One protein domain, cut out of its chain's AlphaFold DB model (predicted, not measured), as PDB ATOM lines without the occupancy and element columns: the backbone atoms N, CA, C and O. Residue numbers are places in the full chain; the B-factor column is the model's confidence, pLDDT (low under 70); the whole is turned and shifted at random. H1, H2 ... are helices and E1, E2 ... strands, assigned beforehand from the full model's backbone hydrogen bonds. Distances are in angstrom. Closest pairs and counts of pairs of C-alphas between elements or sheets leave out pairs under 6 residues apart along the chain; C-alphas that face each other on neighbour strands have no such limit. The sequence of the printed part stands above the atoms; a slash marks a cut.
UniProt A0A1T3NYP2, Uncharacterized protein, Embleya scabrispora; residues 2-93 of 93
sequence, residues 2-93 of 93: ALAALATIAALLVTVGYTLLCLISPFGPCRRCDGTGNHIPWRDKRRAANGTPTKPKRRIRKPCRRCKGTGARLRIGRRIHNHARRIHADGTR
ATOM      1  N   ALA A   2      38.952  78.031 151.886       88.06
ATOM      2  CA  ALA A   2      38.699  79.464 151.658       88.06
ATOM      3  C   ALA A   2      39.971  80.320 151.448       88.06
ATOM      4  O   ALA A   2      40.008  81.148 150.544       88.06
ATOM      5  N   LEU A   3      41.042  80.076 152.216       92.44
ATOM      6  CA  LEU A   3      42.312  80.807 152.068       92.44
ATOM      7  C   LEU A   3      42.977  80.583 150.702       92.44
ATOM      8  O   LEU A   3      43.466  81.528 150.091       92.44
ATOM      9  N   ALA A   4      42.956  79.346 150.203       93.38
ATOM     10  CA  ALA A   4      43.508  79.012 148.892       93.38
ATOM     11  C   ALA A   4      42.703  79.674 147.761       93.38
ATOM     12  O   ALA A   4      43.283  80.222 146.826       93.38
ATOM     13  N   ALA A   5      41.372  79.685 147.874       94.50
ATOM     14  CA  ALA A   5      40.507  80.369 146.916       94.50
ATOM     15  C   ALA A   5      40.765  81.887 146.901       94.50
ATOM     16  O   ALA A   5      40.974  82.461 145.833       94.50
ATOM     17  N   LEU A   6      40.849  82.527 148.073       96.31
ATOM     18  CA  LEU A   6      41.162  83.957 148.189       96.31
ATOM     19  C   LEU A   6      42.540  84.303 147.616       96.31
ATOM     20  O   LEU A   6      42.662  85.266 146.860       96.31
ATOM     21  N   ALA A   7      43.565  83.501 147.916       95.94
ATOM     22  CA  ALA A   7      44.908  83.699 147.374       95.94
ATOM     23  C   ALA A   7      44.922  83.607 145.839       95.94
ATOM     24  O   ALA A   7      45.563  84.416 145.169       95.94
ATOM     25  N   THR A   8      44.167  82.660 145.279       96.44
ATOM     26  CA  THR A   8      44.074  82.463 143.827       96.44
ATOM     27  C   THR A   8      43.357  83.633 143.152       96.44
ATOM     28  O   THR A   8      43.839  84.159 142.150       96.44
ATOM     29  N   ILE A   9      42.242  84.100 143.723       97.12
ATOM     30  CA  ILE A   9      41.508  85.273 143.225       97.12
ATOM     31  C   ILE A   9      42.397  86.521 143.271       97.12
ATOM     32  O   ILE A   9      42.479  87.254 142.285       97.12
ATOM     33  N   ALA A  10      43.114  86.747 144.375       96.56
ATOM     34  CA  ALA A  10      44.040  87.869 144.495       96.56
ATOM     35  C   ALA A  10      45.148  87.812 143.428       96.56
ATOM     36  O   ALA A  10      45.425  88.816 142.767       96.56
ATOM     37  N   ALA A  11      45.740  86.635 143.200       95.75
ATOM     38  CA  ALA A  11      46.750  86.440 142.163       95.75
ATOM     39  C   ALA A  11      46.202  86.730 140.755       95.75
ATOM     40  O   ALA A  11      46.863  87.408 139.960       95.75
ATOM     41  N   LEU A  12      44.981  86.278 140.449       95.56
ATOM     42  CA  LEU A  12      44.317  86.565 139.177       95.56
ATOM     43  C   LEU A  12      44.068  88.062 138.993       95.56
ATOM     44  O   LEU A  12      44.419  88.604 137.946       95.56
ATOM     45  N   LEU A  13      43.540  88.751 140.007       96.69
ATOM     46  CA  LEU A  13      43.286  90.192 139.945       96.69
ATOM     47  C   LEU A  13      44.569  90.991 139.704       96.69
ATOM     48  O   LEU A  13      44.588  91.880 138.853       96.69
ATOM     49  N   VAL A  14      45.661  90.651 140.395       95.19
ATOM     50  CA  VAL A  14      46.969  91.291 140.177       95.19
ATOM     51  C   VAL A  14      47.463  91.046 138.752       95.19
ATOM     52  O   VAL A  14      47.933  91.972 138.087       95.19
ATOM     53  N   THR A  15      47.324  89.815 138.260       92.12
ATOM     54  CA  THR A  15      47.777  89.436 136.918       92.12
ATOM     55  C   THR A  15      46.981  90.173 135.841       92.12
ATOM     56  O   THR A  15      47.575  90.818 134.976       92.12
ATOM     57  N   VAL A  16      45.648  90.152 135.923       93.38
ATOM     58  CA  VAL A  16      44.745  90.832 134.980       93.38
ATOM     59  C   VAL A  16      44.904  92.353 135.057       93.38
ATOM     60  O   VAL A  16      44.986  93.029 134.033       93.38
ATOM     61  N   GLY A  17      45.024  92.915 136.259       93.75
ATOM     62  CA  GLY A  17      45.268  94.344 136.435       93.75
ATOM     63  C   GLY A  17      46.583  94.786 135.787       93.75
ATOM     64  O   GLY A  17      46.632  95.800 135.086       93.75
ATOM     65  N   TYR A  18      47.653  94.000 135.945       89.75
ATOM     66  CA  TYR A  18      48.944  94.316 135.339       89.75
ATOM     67  C   TYR A  18      48.940  94.179 133.809       89.75
ATOM     68  O   TYR A  18      49.579  94.984 133.117       89.75
ATOM     69  N   THR A  19      48.228  93.192 133.256       87.06
ATOM     70  CA  THR A  19      48.104  93.042 131.799       87.06
ATOM     71  C   THR A  19      47.313  94.199 131.196       87.06
ATOM     72  O   THR A  19      47.807  94.817 130.251       87.06
ATOM     73  N   LEU A  20      46.176  94.580 131.790       89.88
ATOM     74  CA  LEU A  20      45.401  95.764 131.394       89.88
ATOM     75  C   LEU A  20      46.251  97.035 131.445       89.88
ATOM     76  O   LEU A  20      46.296  97.805 130.486       89.88
ATOM     77  N   LEU A  21      47.017  97.220 132.519       89.00
ATOM     78  CA  LEU A  21      47.931  98.346 132.665       89.00
ATOM     79  C   LEU A  21      48.997  98.379 131.549       89.00
ATOM     80  O   LEU A  21      49.342  99.450 131.039       89.00
ATOM     81  N   CYS A  22      49.527  97.221 131.151       88.25
ATOM     82  CA  CYS A  22      50.473  97.114 130.037       88.25
ATOM     83  C   CYS A  22      49.833  97.386 128.666       88.25
ATOM     84  O   CYS A  22      50.553  97.823 127.766       88.25
ATOM     85  N   LEU A  23      48.532  97.126 128.508       84.44
ATOM     86  CA  LEU A  23      47.775  97.405 127.285       84.44
ATOM     87  C   LEU A  23      47.441  98.896 127.158       84.44
ATOM     88  O   LEU A  23      47.727  99.487 126.122       84.44
ATOM     89  N   ILE A  24      46.908  99.507 128.220       88.69
ATOM     90  CA  ILE A  24      46.482 100.915 128.226       88.69
ATOM     91  C   ILE A  24      47.691 101.856 128.181       88.69
ATOM     92  O   ILE A  24      47.705 102.841 127.449       88.69
ATOM     93  N   SER A  25      48.738 101.554 128.952       87.44
ATOM     94  CA  SER A  25      49.943 102.383 129.030       87.44
ATOM     95  C   SER A  25      51.186 101.522 128.771       87.44
ATOM     96  O   SER A  25      51.885 101.093 129.692       87.44
ATOM     97  N   PRO A  26      51.496 101.227 127.498       86.00
ATOM     98  CA  PRO A  26      52.637 100.379 127.149       86.00
ATOM     99  C   PRO A  26      53.989 101.071 127.383       86.00
ATOM    100  O   PRO A  26      55.028 100.401 127.478       86.00
ATOM    101  N   PHE A  27      53.989 102.399 127.498       91.25
ATOM    102  CA  PHE A  27      55.178 103.233 127.622       91.25
ATOM    103  C   PHE A  27      55.278 103.841 129.024       91.25
ATOM    104  O   PHE A  27      54.388 104.544 129.482       91.25
ATOM    105  N   GLY A  28      56.393 103.588 129.708       88.62
ATOM    106  CA  GLY A  28      56.799 104.360 130.883       88.62
ATOM    107  C   GLY A  28      57.844 105.419 130.516       88.62
ATOM    108  O   GLY A  28      58.480 105.302 129.469       88.62
ATOM    109  N   PRO A  29      58.115 106.405 131.383       91.69
ATOM    110  CA  PRO A  29      59.186 107.367 131.148       91.69
ATOM    111  C   PRO A  29      60.557 106.680 131.179       91.69
ATOM    112  O   PRO A  29      60.817 105.755 131.965       91.69
ATOM    113  N   CYS A  30      61.463 107.122 130.309       92.25
ATOM    114  CA  CYS A  30      62.846 106.666 130.331       92.25
ATOM    115  C   CYS A  30      63.548 107.163 131.603       92.25
ATOM    116  O   CYS A  30      63.663 108.361 131.816       92.25
ATOM    117  N   ARG A  31      64.127 106.246 132.392       88.94
ATOM    118  CA  ARG A  31      64.834 106.552 133.658       88.94
ATOM    119  C   ARG A  31      66.079 107.440 133.510       88.94
ATOM    120  O   ARG A  31      66.659 107.867 134.498       88.94
ATOM    121  N   ARG A  32      66.591 107.624 132.286       86.69
ATOM    122  CA  ARG A  32      67.813 108.415 132.045       86.69
ATOM    123  C   ARG A  32      67.479 109.878 131.769       86.69
ATOM    124  O   ARG A  32      68.174 110.745 132.289       86.69
ATOM    125  N   CYS A  33      66.470 110.126 130.939       89.12
ATOM    126  CA  CYS A  33      66.054 111.463 130.518       89.12
ATOM    127  C   CYS A  33      64.728 111.908 131.142       89.12
ATOM    128  O   CYS A  33      64.201 112.934 130.731       89.12
ATOM    129  N   ASP A  34      64.161 111.118 132.052       86.81
ATOM    130  CA  ASP A  34      62.944 111.438 132.800       86.81
ATOM    131  C   ASP A  34      61.770 111.823 131.878       86.81
ATOM    132  O   ASP A  34      61.042 112.772 132.123       86.81
ATOM    133  N   GLY A  35      61.625 111.113 130.751       89.06
ATOM    134  CA  GLY A  35      60.564 111.369 129.763       89.06
ATOM    135  C   GLY A  35      60.902 112.386 128.666       89.06
ATOM    136  O   GLY A  35      60.293 112.344 127.608       89.06
ATOM    137  N   THR A  36      61.929 113.225 128.835       88.44
ATOM    138  CA  THR A  36      62.204 114.355 127.912       88.44
ATOM    139  C   THR A  36      62.709 113.976 126.514       88.44
ATOM    140  O   THR A  36      62.868 114.849 125.668       88.44
ATOM    141  N   GLY A  37      63.090 112.716 126.283       90.06
ATOM    142  CA  GLY A  37      63.717 112.263 125.030       90.06
ATOM    143  C   GLY A  37      65.140 112.776 124.791       90.06
ATOM    144  O   GLY A  37      65.862 112.233 123.959       90.06
ATOM    145  N   ASN A  38      65.612 113.738 125.579       91.00
ATOM    146  CA  ASN A  38      66.849 114.464 125.334       91.00
ATOM    147  C   ASN A  38      67.975 114.063 126.290       91.00
ATOM    148  O   ASN A  38      67.764 113.575 127.401       91.00
ATOM    149  N   HIS A  39      69.219 114.269 125.867       88.88
ATOM    150  CA  HIS A  39      70.370 114.133 126.745       88.88
ATOM    151  C   HIS A  39      70.337 115.228 127.823       88.88
ATOM    152  O   HIS A  39      70.438 116.425 127.527       88.88
ATOM    153  N   ILE A  40      70.237 114.804 129.086       83.88
ATOM    154  CA  ILE A  40      70.294 115.681 130.258       83.88
ATOM    155  C   ILE A  40      71.679 115.530 130.919       83.88
ATOM    156  O   ILE A  40      71.958 114.491 131.520       83.88
ATOM    157  N   PRO A  41      72.564 116.539 130.811       83.06
ATOM    158  CA  PRO A  41      73.801 116.640 131.565       83.06
ATOM    159  C   PRO A  41      73.531 116.622 133.064       83.06
ATOM    160  O   PRO A  41      72.566 117.215 133.545       83.06
ATOM    161  N   TRP A  42      74.449 116.025 133.810       84.12
ATOM    162  CA  TRP A  42      74.348 115.899 135.261       84.12
ATOM    163  C   TRP A  42      74.136 117.238 135.989       84.12
ATOM    164  O   TRP A  42      73.298 117.325 136.883       84.12
ATOM    165  N   ARG A  43      74.803 118.315 135.548       84.25
ATOM    166  CA  ARG A  43      74.622 119.664 136.119       84.25
ATOM    167  C   ARG A  43      73.173 120.166 136.020       84.25
ATOM    168  O   ARG A  43      72.718 120.884 136.900       84.25
ATOM    169  N   ASP A  44      72.467 119.810 134.943       82.56
ATOM    170  CA  ASP A  44      71.102 120.275 134.701       82.56
ATOM    171  C   ASP A  44      70.131 119.466 135.576       82.56
ATOM    172  O   ASP A  44      69.199 120.040 136.126       82.56
ATOM    173  N   LYS A  45      70.407 118.169 135.807       81.25
ATOM    174  CA  LYS A  45      69.683 117.367 136.810       81.25
ATOM    175  C   LYS A  45      69.852 117.927 138.221       81.25
ATOM    176  O   LYS A  45      68.873 118.057 138.942       81.25
ATOM    177  N   ARG A  46      71.082 118.294 138.598       84.81
ATOM    178  CA  ARG A  46      71.370 118.904 139.905       84.81
ATOM    179  C   ARG A  46      70.630 120.237 140.083       84.81
ATOM    180  O   ARG A  46      70.100 120.481 141.158       84.81
ATOM    181  N   ARG A  47      70.546 121.056 139.025       84.44
ATOM    182  CA  ARG A  47      69.768 122.310 139.017       84.44
ATOM    183  C   ARG A  47      68.253 122.097 139.089       84.44
ATOM    184  O   ARG A  47      67.551 122.890 139.693       84.44
ATOM    185  N   ALA A  48      67.737 121.042 138.467       80.56
ATOM    186  CA  ALA A  48      66.326 120.696 138.617       80.56
ATOM    187  C   ALA A  48      66.016 120.246 140.057       80.56
ATOM    188  O   ALA A  48      64.993 120.626 140.612       80.56
ATOM    189  N   ALA A  49      66.923 119.483 140.680       84.25
ATOM    190  CA  ALA A  49      66.743 118.957 142.032       84.25
ATOM    191  C   ALA A  49      66.788 120.029 143.136       84.25
ATOM    192  O   ALA A  49      66.118 119.876 144.149       84.25
ATOM    193  N   ASN A  50      67.552 121.109 142.957       88.88
ATOM    194  CA  ASN A  50      67.637 122.207 143.928       88.88
ATOM    195  C   ASN A  50      66.667 123.369 143.614       88.88
ATOM    196  O   ASN A  50      66.884 124.481 144.084       88.88
ATOM    197  N   GLY A  51      65.652 123.139 142.771       83.44
ATOM    198  CA  GLY A  51      64.634 124.137 142.425       83.44
ATOM    199  C   GLY A  51      65.134 125.299 141.563       83.44
ATOM    200  O   GLY A  51      64.388 126.246 141.328       83.44
ATOM    201  N   THR A  52      66.375 125.252 141.058       83.75
ATOM    202  CA  THR A  52      66.897 126.336 140.222       83.75
ATOM    203  C   THR A  52      66.242 126.266 138.839       83.75
ATOM    204  O   THR A  52      66.426 125.261 138.138       83.75
ATOM    205  N   PRO A  53      65.556 127.324 138.366       71.88
ATOM    206  CA  PRO A  53      64.991 127.339 137.024       71.88
ATOM    207  C   PRO A  53      66.092 127.084 135.992       71.88
ATOM    208  O   PRO A  53      67.067 127.836 135.870       71.88
ATOM    209  N   THR A  54      65.975 125.992 135.238       67.94
ATOM    210  CA  THR A  54      66.894 125.736 134.130       67.94
ATOM    211  C   THR A  54      66.506 126.684 133.006       67.94
ATOM    212  O   THR A  54      65.488 126.478 132.353       67.94
ATOM    213  N   LYS A  55      67.305 127.738 132.770       65.50
ATOM    214  CA  LYS A  55      67.096 128.621 131.609       65.50
ATOM    215  C   LYS A  55      66.896 127.749 130.360       65.50
ATOM    216  O   LYS A  55      67.710 126.834 130.162       65.50
ATOM    217  N   PRO A  56      65.876 128.005 129.517       57.62
ATOM    218  CA  PRO A  56      65.684 127.262 128.282       57.62
ATOM    219  C   PRO A  56      66.881 127.547 127.378       57.62
ATOM    220  O   PRO A  56      66.937 128.534 126.646       57.62
ATOM    221  N   LYS A  57      67.915 126.704 127.462       58.12
ATOM    222  CA  LYS A  57      69.013 126.754 126.508       58.12
ATOM    223  C   LYS A  57      68.389 126.372 125.174       58.12
ATOM    224  O   LYS A  57      68.092 125.201 124.975       58.12
ATOM    225  N   ARG A  58      68.278 127.340 124.257       56.06
ATOM    226  CA  ARG A  58      67.944 127.173 122.826       56.06
ATOM    227  C   ARG A  58      68.906 126.232 122.067       56.06
ATOM    228  O   ARG A  58      68.981 126.263 120.849       56.06
ATOM    229  N   ARG A  59      69.702 125.414 122.766       61.62
ATOM    230  CA  ARG A  59      70.546 124.389 122.160       61.62
ATOM    231  C   ARG A  59      69.710 123.134 122.012       61.62
ATOM    232  O   ARG A  59      69.321 122.541 123.019       61.62
ATOM    233  N   ILE A  60      69.512 122.722 120.764       66.81
ATOM    234  CA  ILE A  60      69.045 121.385 120.405       66.81
ATOM    235  C   ILE A  60      69.902 120.388 121.188       66.81
ATOM    236  O   ILE A  60      71.119 120.282 121.000       66.81
ATOM    237  N   ARG A  61      69.291 119.723 122.170       78.88
ATOM    238  CA  ARG A  61      69.980 118.708 122.963       78.88
ATOM    239  C   ARG A  61      70.096 117.464 122.098       78.88
ATOM    240  O   ARG A  61      69.139 117.078 121.440       78.88
ATOM    241  N   LYS A  62      71.262 116.813 122.131       88.62
ATOM    242  CA  LYS A  62      71.420 115.495 121.502       88.62
ATOM    243  C   LYS A  62      70.328 114.553 122.038       88.62
ATOM    244  O   LYS A  62      70.032 114.634 123.237       88.62
ATOM    245  N   PRO A  63      69.764 113.655 121.219       92.06
ATOM    246  CA  PRO A  63      68.778 112.694 121.697       92.06
ATOM    247  C   PRO A  63      69.376 111.819 122.804       92.06
ATOM    248  O   PRO A  63      70.580 111.538 122.844       92.06
ATOM    249  N   CYS A  64      68.538 111.382 123.740       91.88
ATOM    250  CA  CYS A  64      68.968 110.466 124.784       91.88
ATOM    251  C   CYS A  64      69.425 109.147 124.150       91.88
ATOM    252  O   CYS A  64      68.637 108.457 123.511       91.88
ATOM    253  N   ARG A  65      70.679 108.744 124.392       91.00
ATOM    254  CA  ARG A  65      71.251 107.499 123.845       91.00
ATOM    255  C   ARG A  65      70.495 106.234 124.272       91.00
ATOM    256  O   ARG A  65      70.483 105.258 123.538       91.00
ATOM    257  N   ARG A  66      69.846 106.248 125.446       89.75
ATOM    258  CA  ARG A  66      69.159 105.069 126.003       89.75
ATOM    259  C   ARG A  66      67.801 104.803 125.354       89.75
ATOM    260  O   ARG A  66      67.481 103.654 125.090       89.75
ATOM    261  N   CYS A  67      66.997 105.845 125.142       92.31
ATOM    262  CA  CYS A  67      65.687 105.727 124.488       92.31
ATOM    263  C   CYS A  67      65.709 106.166 123.016       92.31
ATOM    264  O   CYS A  67      64.663 106.180 122.376       92.31
ATOM    265  N   LYS A  68      66.884 106.534 122.486       92.38
ATOM    266  CA  LYS A  68      67.093 107.035 121.119       92.38
ATOM    267  C   LYS A  68      66.158 108.197 120.749       92.38
ATOM    268  O   LYS A  68      65.611 108.227 119.660       92.38
ATOM    269  N   GLY A  69      65.939 109.136 121.671       90.69
ATOM    270  CA  GLY A  69      65.069 110.296 121.421       90.69
ATOM    271  C   GLY A  69      63.598 110.113 121.802       90.69
ATOM    272  O   GLY A  69      62.910 111.100 122.006       90.69
ATOM    273  N   THR A  70      63.117 108.881 121.993       91.94
ATOM    274  CA  THR A  70      61.675 108.620 122.205       91.94
ATOM    275  C   THR A  70      61.128 109.090 123.554       91.94
ATOM    276  O   THR A  70      59.922 109.151 123.744       91.94
ATOM    277  N   GLY A  71      61.989 109.326 124.548       92.06
ATOM    278  CA  GLY A  71      61.567 109.658 125.917       92.06
ATOM    279  C   GLY A  71      60.923 108.499 126.687       92.06
ATOM    280  O   GLY A  71      60.821 108.559 127.912       92.06
ATOM    281  N   ALA A  72      60.601 107.397 126.014       92.50
ATOM    282  CA  ALA A  72      59.851 106.281 126.559       92.50
ATOM    283  C   ALA A  72      60.716 105.036 126.819       92.50
ATOM    284  O   ALA A  72      61.791 104.831 126.249       92.50
ATOM    285  N   ARG A  73      60.219 104.168 127.699       91.69
ATOM    286  CA  ARG A  73      60.648 102.780 127.877       91.69
ATOM    287  C   ARG A  73      59.430 101.875 127.736       91.69
ATOM    288  O   ARG A  73      58.390 102.146 128.325       91.69
ATOM    289  N   LEU A  74      59.577 100.767 127.023       90.31
ATOM    290  CA  LEU A  74      58.522  99.760 126.937       90.31
ATOM    291  C   LEU A  74      58.322  99.071 128.301       90.31
ATOM    292  O   LEU A  74      59.311  98.799 128.993       90.31
ATOM    293  N   ARG A  75      57.080  98.775 128.700       89.56
ATOM    294  CA  ARG A  75      56.784  97.903 129.856       89.56
ATOM    295  C   ARG A  75      57.085  96.431 129.540       89.56
ATOM    296  O   ARG A  75      57.246  96.059 128.378       89.56
ATOM    297  N   ILE A  76      57.226  95.602 130.582       88.31
ATOM    298  CA  ILE A  76      57.664  94.197 130.455       88.31
ATOM    299  C   ILE A  76      56.673  93.383 129.619       88.31
ATOM    300  O   ILE A  76      57.109  92.729 128.676       88.31
ATOM    301  N   GLY A  77      55.364  93.507 129.866       86.56
ATOM    302  CA  GLY A  77      54.351  92.776 129.093       86.56
ATOM    303  C   GLY A  77      54.475  93.014 127.584       86.56
ATOM    304  O   GLY A  77      54.473  92.076 126.789       86.56
ATOM    305  N   ARG A  78      54.720  94.264 127.172       90.31
ATOM    306  CA  ARG A  78      54.900  94.587 125.751       90.31
ATOM    307  C   ARG A  78      56.251  94.130 125.190       90.31
ATOM    308  O   ARG A  78      56.330  93.838 123.999       90.31
ATOM    309  N   ARG A  79      57.301  94.014 126.017       89.94
ATOM    310  CA  ARG A  79      58.567  93.381 125.595       89.94
ATOM    311  C   ARG A  79      58.357  91.911 125.261       89.94
ATOM    312  O   ARG A  79      58.801  91.489 124.200       89.94
ATOM    313  N   ILE A  80      57.668  91.182 126.141       89.19
ATOM    314  CA  ILE A  80      57.374  89.756 125.962       89.19
ATOM    315  C   ILE A  80      56.537  89.564 124.700       89.19
ATOM    316  O   ILE A  80      56.945  88.822 123.817       89.19
ATOM    317  N   HIS A  81      55.444  90.315 124.545       88.81
ATOM    318  CA  HIS A  81      54.600  90.224 123.351       88.81
ATOM    319  C   HIS A  81      55.370  90.510 122.052       88.81
ATOM    320  O   HIS A  81      55.241  89.783 121.072       88.81
ATOM    321  N   ASN A  82      56.212  91.548 122.029       92.38
ATOM    322  CA  ASN A  82      57.033  91.840 120.852       92.38
ATOM    323  C   ASN A  82      58.084  90.757 120.578       92.38
ATOM    324  O   ASN A  82      58.431  90.543 119.423       92.38
ATOM    325  N   HIS A  83      58.611  90.103 121.613       93.38
ATOM    326  CA  HIS A  83      59.539  88.988 121.448       93.38
ATOM    327  C   HIS A  83      58.832  87.734 120.930       93.38
ATOM    328  O   HIS A  83      59.298  87.165 119.951       93.38
ATOM    329  N   ALA A  84      57.674  87.383 121.494       92.81
ATOM    330  CA  ALA A  84      56.851  86.267 121.035       92.81
ATOM    331  C   ALA A  84      56.443  86.427 119.562       92.81
ATOM    332  O   ALA A  84      56.577  85.489 118.786       92.81
ATOM    333  N   ARG A  85      56.037  87.637 119.144       94.00
ATOM    334  CA  ARG A  85      55.734  87.914 117.729       94.00
ATOM    335  C   ARG A  85      56.939  87.742 116.807       94.00
ATOM    336  O   ARG A  85      56.753  87.302 115.682       94.00
ATOM    337  N   ARG A  86      58.149  88.090 117.263       94.56
ATOM    338  CA  ARG A  86      59.376  87.860 116.484       94.56
ATOM    339  C   ARG A  86      59.650  86.370 116.321       94.56
ATOM    340  O   ARG A  86      59.769  85.928 115.195       94.56
ATOM    341  N   ILE A  87      59.620  85.611 117.418       95.00
ATOM    342  CA  ILE A  87      59.804  84.151 117.381       95.00
ATOM    343  C   ILE A  87      58.785  83.493 116.447       95.00
ATOM    344  O   ILE A  87      59.151  82.646 115.643       95.00
ATOM    345  N   HIS A  88      57.511  83.892 116.531       94.06
ATOM    346  CA  HIS A  88      56.478  83.347 115.657       94.06
ATOM    347  C   HIS A  88      56.757  83.657 114.181       94.06
ATOM    348  O   HIS A  88      56.713  82.743 113.370       94.06
ATOM    349  N   ALA A  89      57.099  84.908 113.855       95.12
ATOM    350  CA  ALA A  89      57.427  85.309 112.488       95.12
ATOM    351  C   ALA A  89      58.658  84.569 111.937       95.12
ATOM    352  O   ALA A  89      58.637  84.138 110.786       95.12
ATOM    353  N   ASP A  90      59.695  84.396 112.761       95.12
ATOM    354  CA  ASP A  90      60.920  83.677 112.399       95.12
ATOM    355  C   ASP A  90      60.657  82.178 112.175       95.12
ATOM    356  O   ASP A  90      61.312  81.567 111.342       95.12
ATOM    357  N   GLY A  91      59.690  81.587 112.889       93.31
ATOM    358  CA  GLY A  91      59.285  80.187 112.711       93.31
ATOM    359  C   GLY A  91      58.302  79.942 111.559       93.31
ATOM    360  O   GLY A  91      58.113  78.799 111.161       93.31
ATOM    361  N   THR A  92      57.660  80.990 111.037       90.38
ATOM    362  CA  THR A  92      56.749  80.919 109.875       90.38
ATOM    363  C   THR A  92      57.421  81.291 108.549       90.38
ATOM    364  O   THR A  92      56.729  81.465 107.548       90.38
ATOM    365  N   ARG A  93      58.743  81.484 108.551       74.00
ATOM    366  CA  ARG A  93      59.549  81.875 107.392       74.00
ATOM    367  C   ARG A  93      60.392  80.707 106.905       74.00
ATOM    368  O   ARG A  93      60.542  80.610 105.670       74.00
TER     369      ARG A  93
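What this domain is: This is residues 2 to 93 of the 93 residues of an uncharacterized protein of Embleya scabrispora (UniProt A0A1T3NYP2). Two long helices, H1 and H3, meet near their ends as an open V beside a tiny two-stranded sheet of E1 and E2, and residues 2 to 17 and 80 to 93 stick out from this junction as two arms. From the other end of the sheet a long loop, residues 30 to 71, swings out and returns, with the short helix H2 along its way. The printed part has 92 residues with three named helices and two named strands, in the order H1, E1, H2, E2, H3; the sheet's order is E1 - E2, antiparallel, and the class is mostly helix. The whole is extended, with a radius of gyration of the C-alphas of 19.9 A, and flat, spanning 58 by 46 by 18 A.

How they stand to each other: The sheet pairs E1, residues 27 to 29, with E2, residues 72 to 74, as antiparallel neighbours at 133 degrees between their directions. N 28 and O 73 are 2.8 A apart and N 73 and O 28 are 2.7 A apart, both within hydrogen-bond range. C-alphas 28 and 73 face each other at 5.1 A. H1, residues 2 to 24, joins E1 by a tight link, and E2 joins H3, residues 76 to 91, by another. H1 touches H3 with residues 19 to 23 alone, and H3 touches H1 with residues 76 to 78 alone; their closest C-alphas are those of Cys 22 and Gly 77, 5.9 A apart. Their lines are about perpendicular, at 75 degrees. H2, residues 42 to 49, touches no helix. H1 and E2 are apart, and so are E1 and H3. In H1, H2 and H3 every O i to N i+4 pair is within hydrogen-bond range.

Where its parts are: E1 begins at C-alpha 27, (55.178, 103.233, 127.622), and E2 ends at C-alpha 74; each strand has three residues. H1, with 23 residues, is the longest helix, 32.7 A from C-alpha 2 at (38.699, 79.464, 151.658) to C-alpha 24. H3 has 16 residues and is 22.7 A long, ending at C-alpha 91, (59.285, 80.187, 112.711). H2 has eight residues and is 10.6 A long.

The domain as a whole: The two C-alphas farthest apart, those of Ala 2 and Arg 58, are 63.0 A apart. Residues 46 to 51, of which 46 to 49 belong to H2, also stand free. The links from E1 to H2, 12 residues, and from H2 to E2, 22 residues, are long. The printed part has no cut and ends at Arg 93, the chain's last residue. The mean pLDDT of the printed part is 87.5; residues 54 to 60 are under 70.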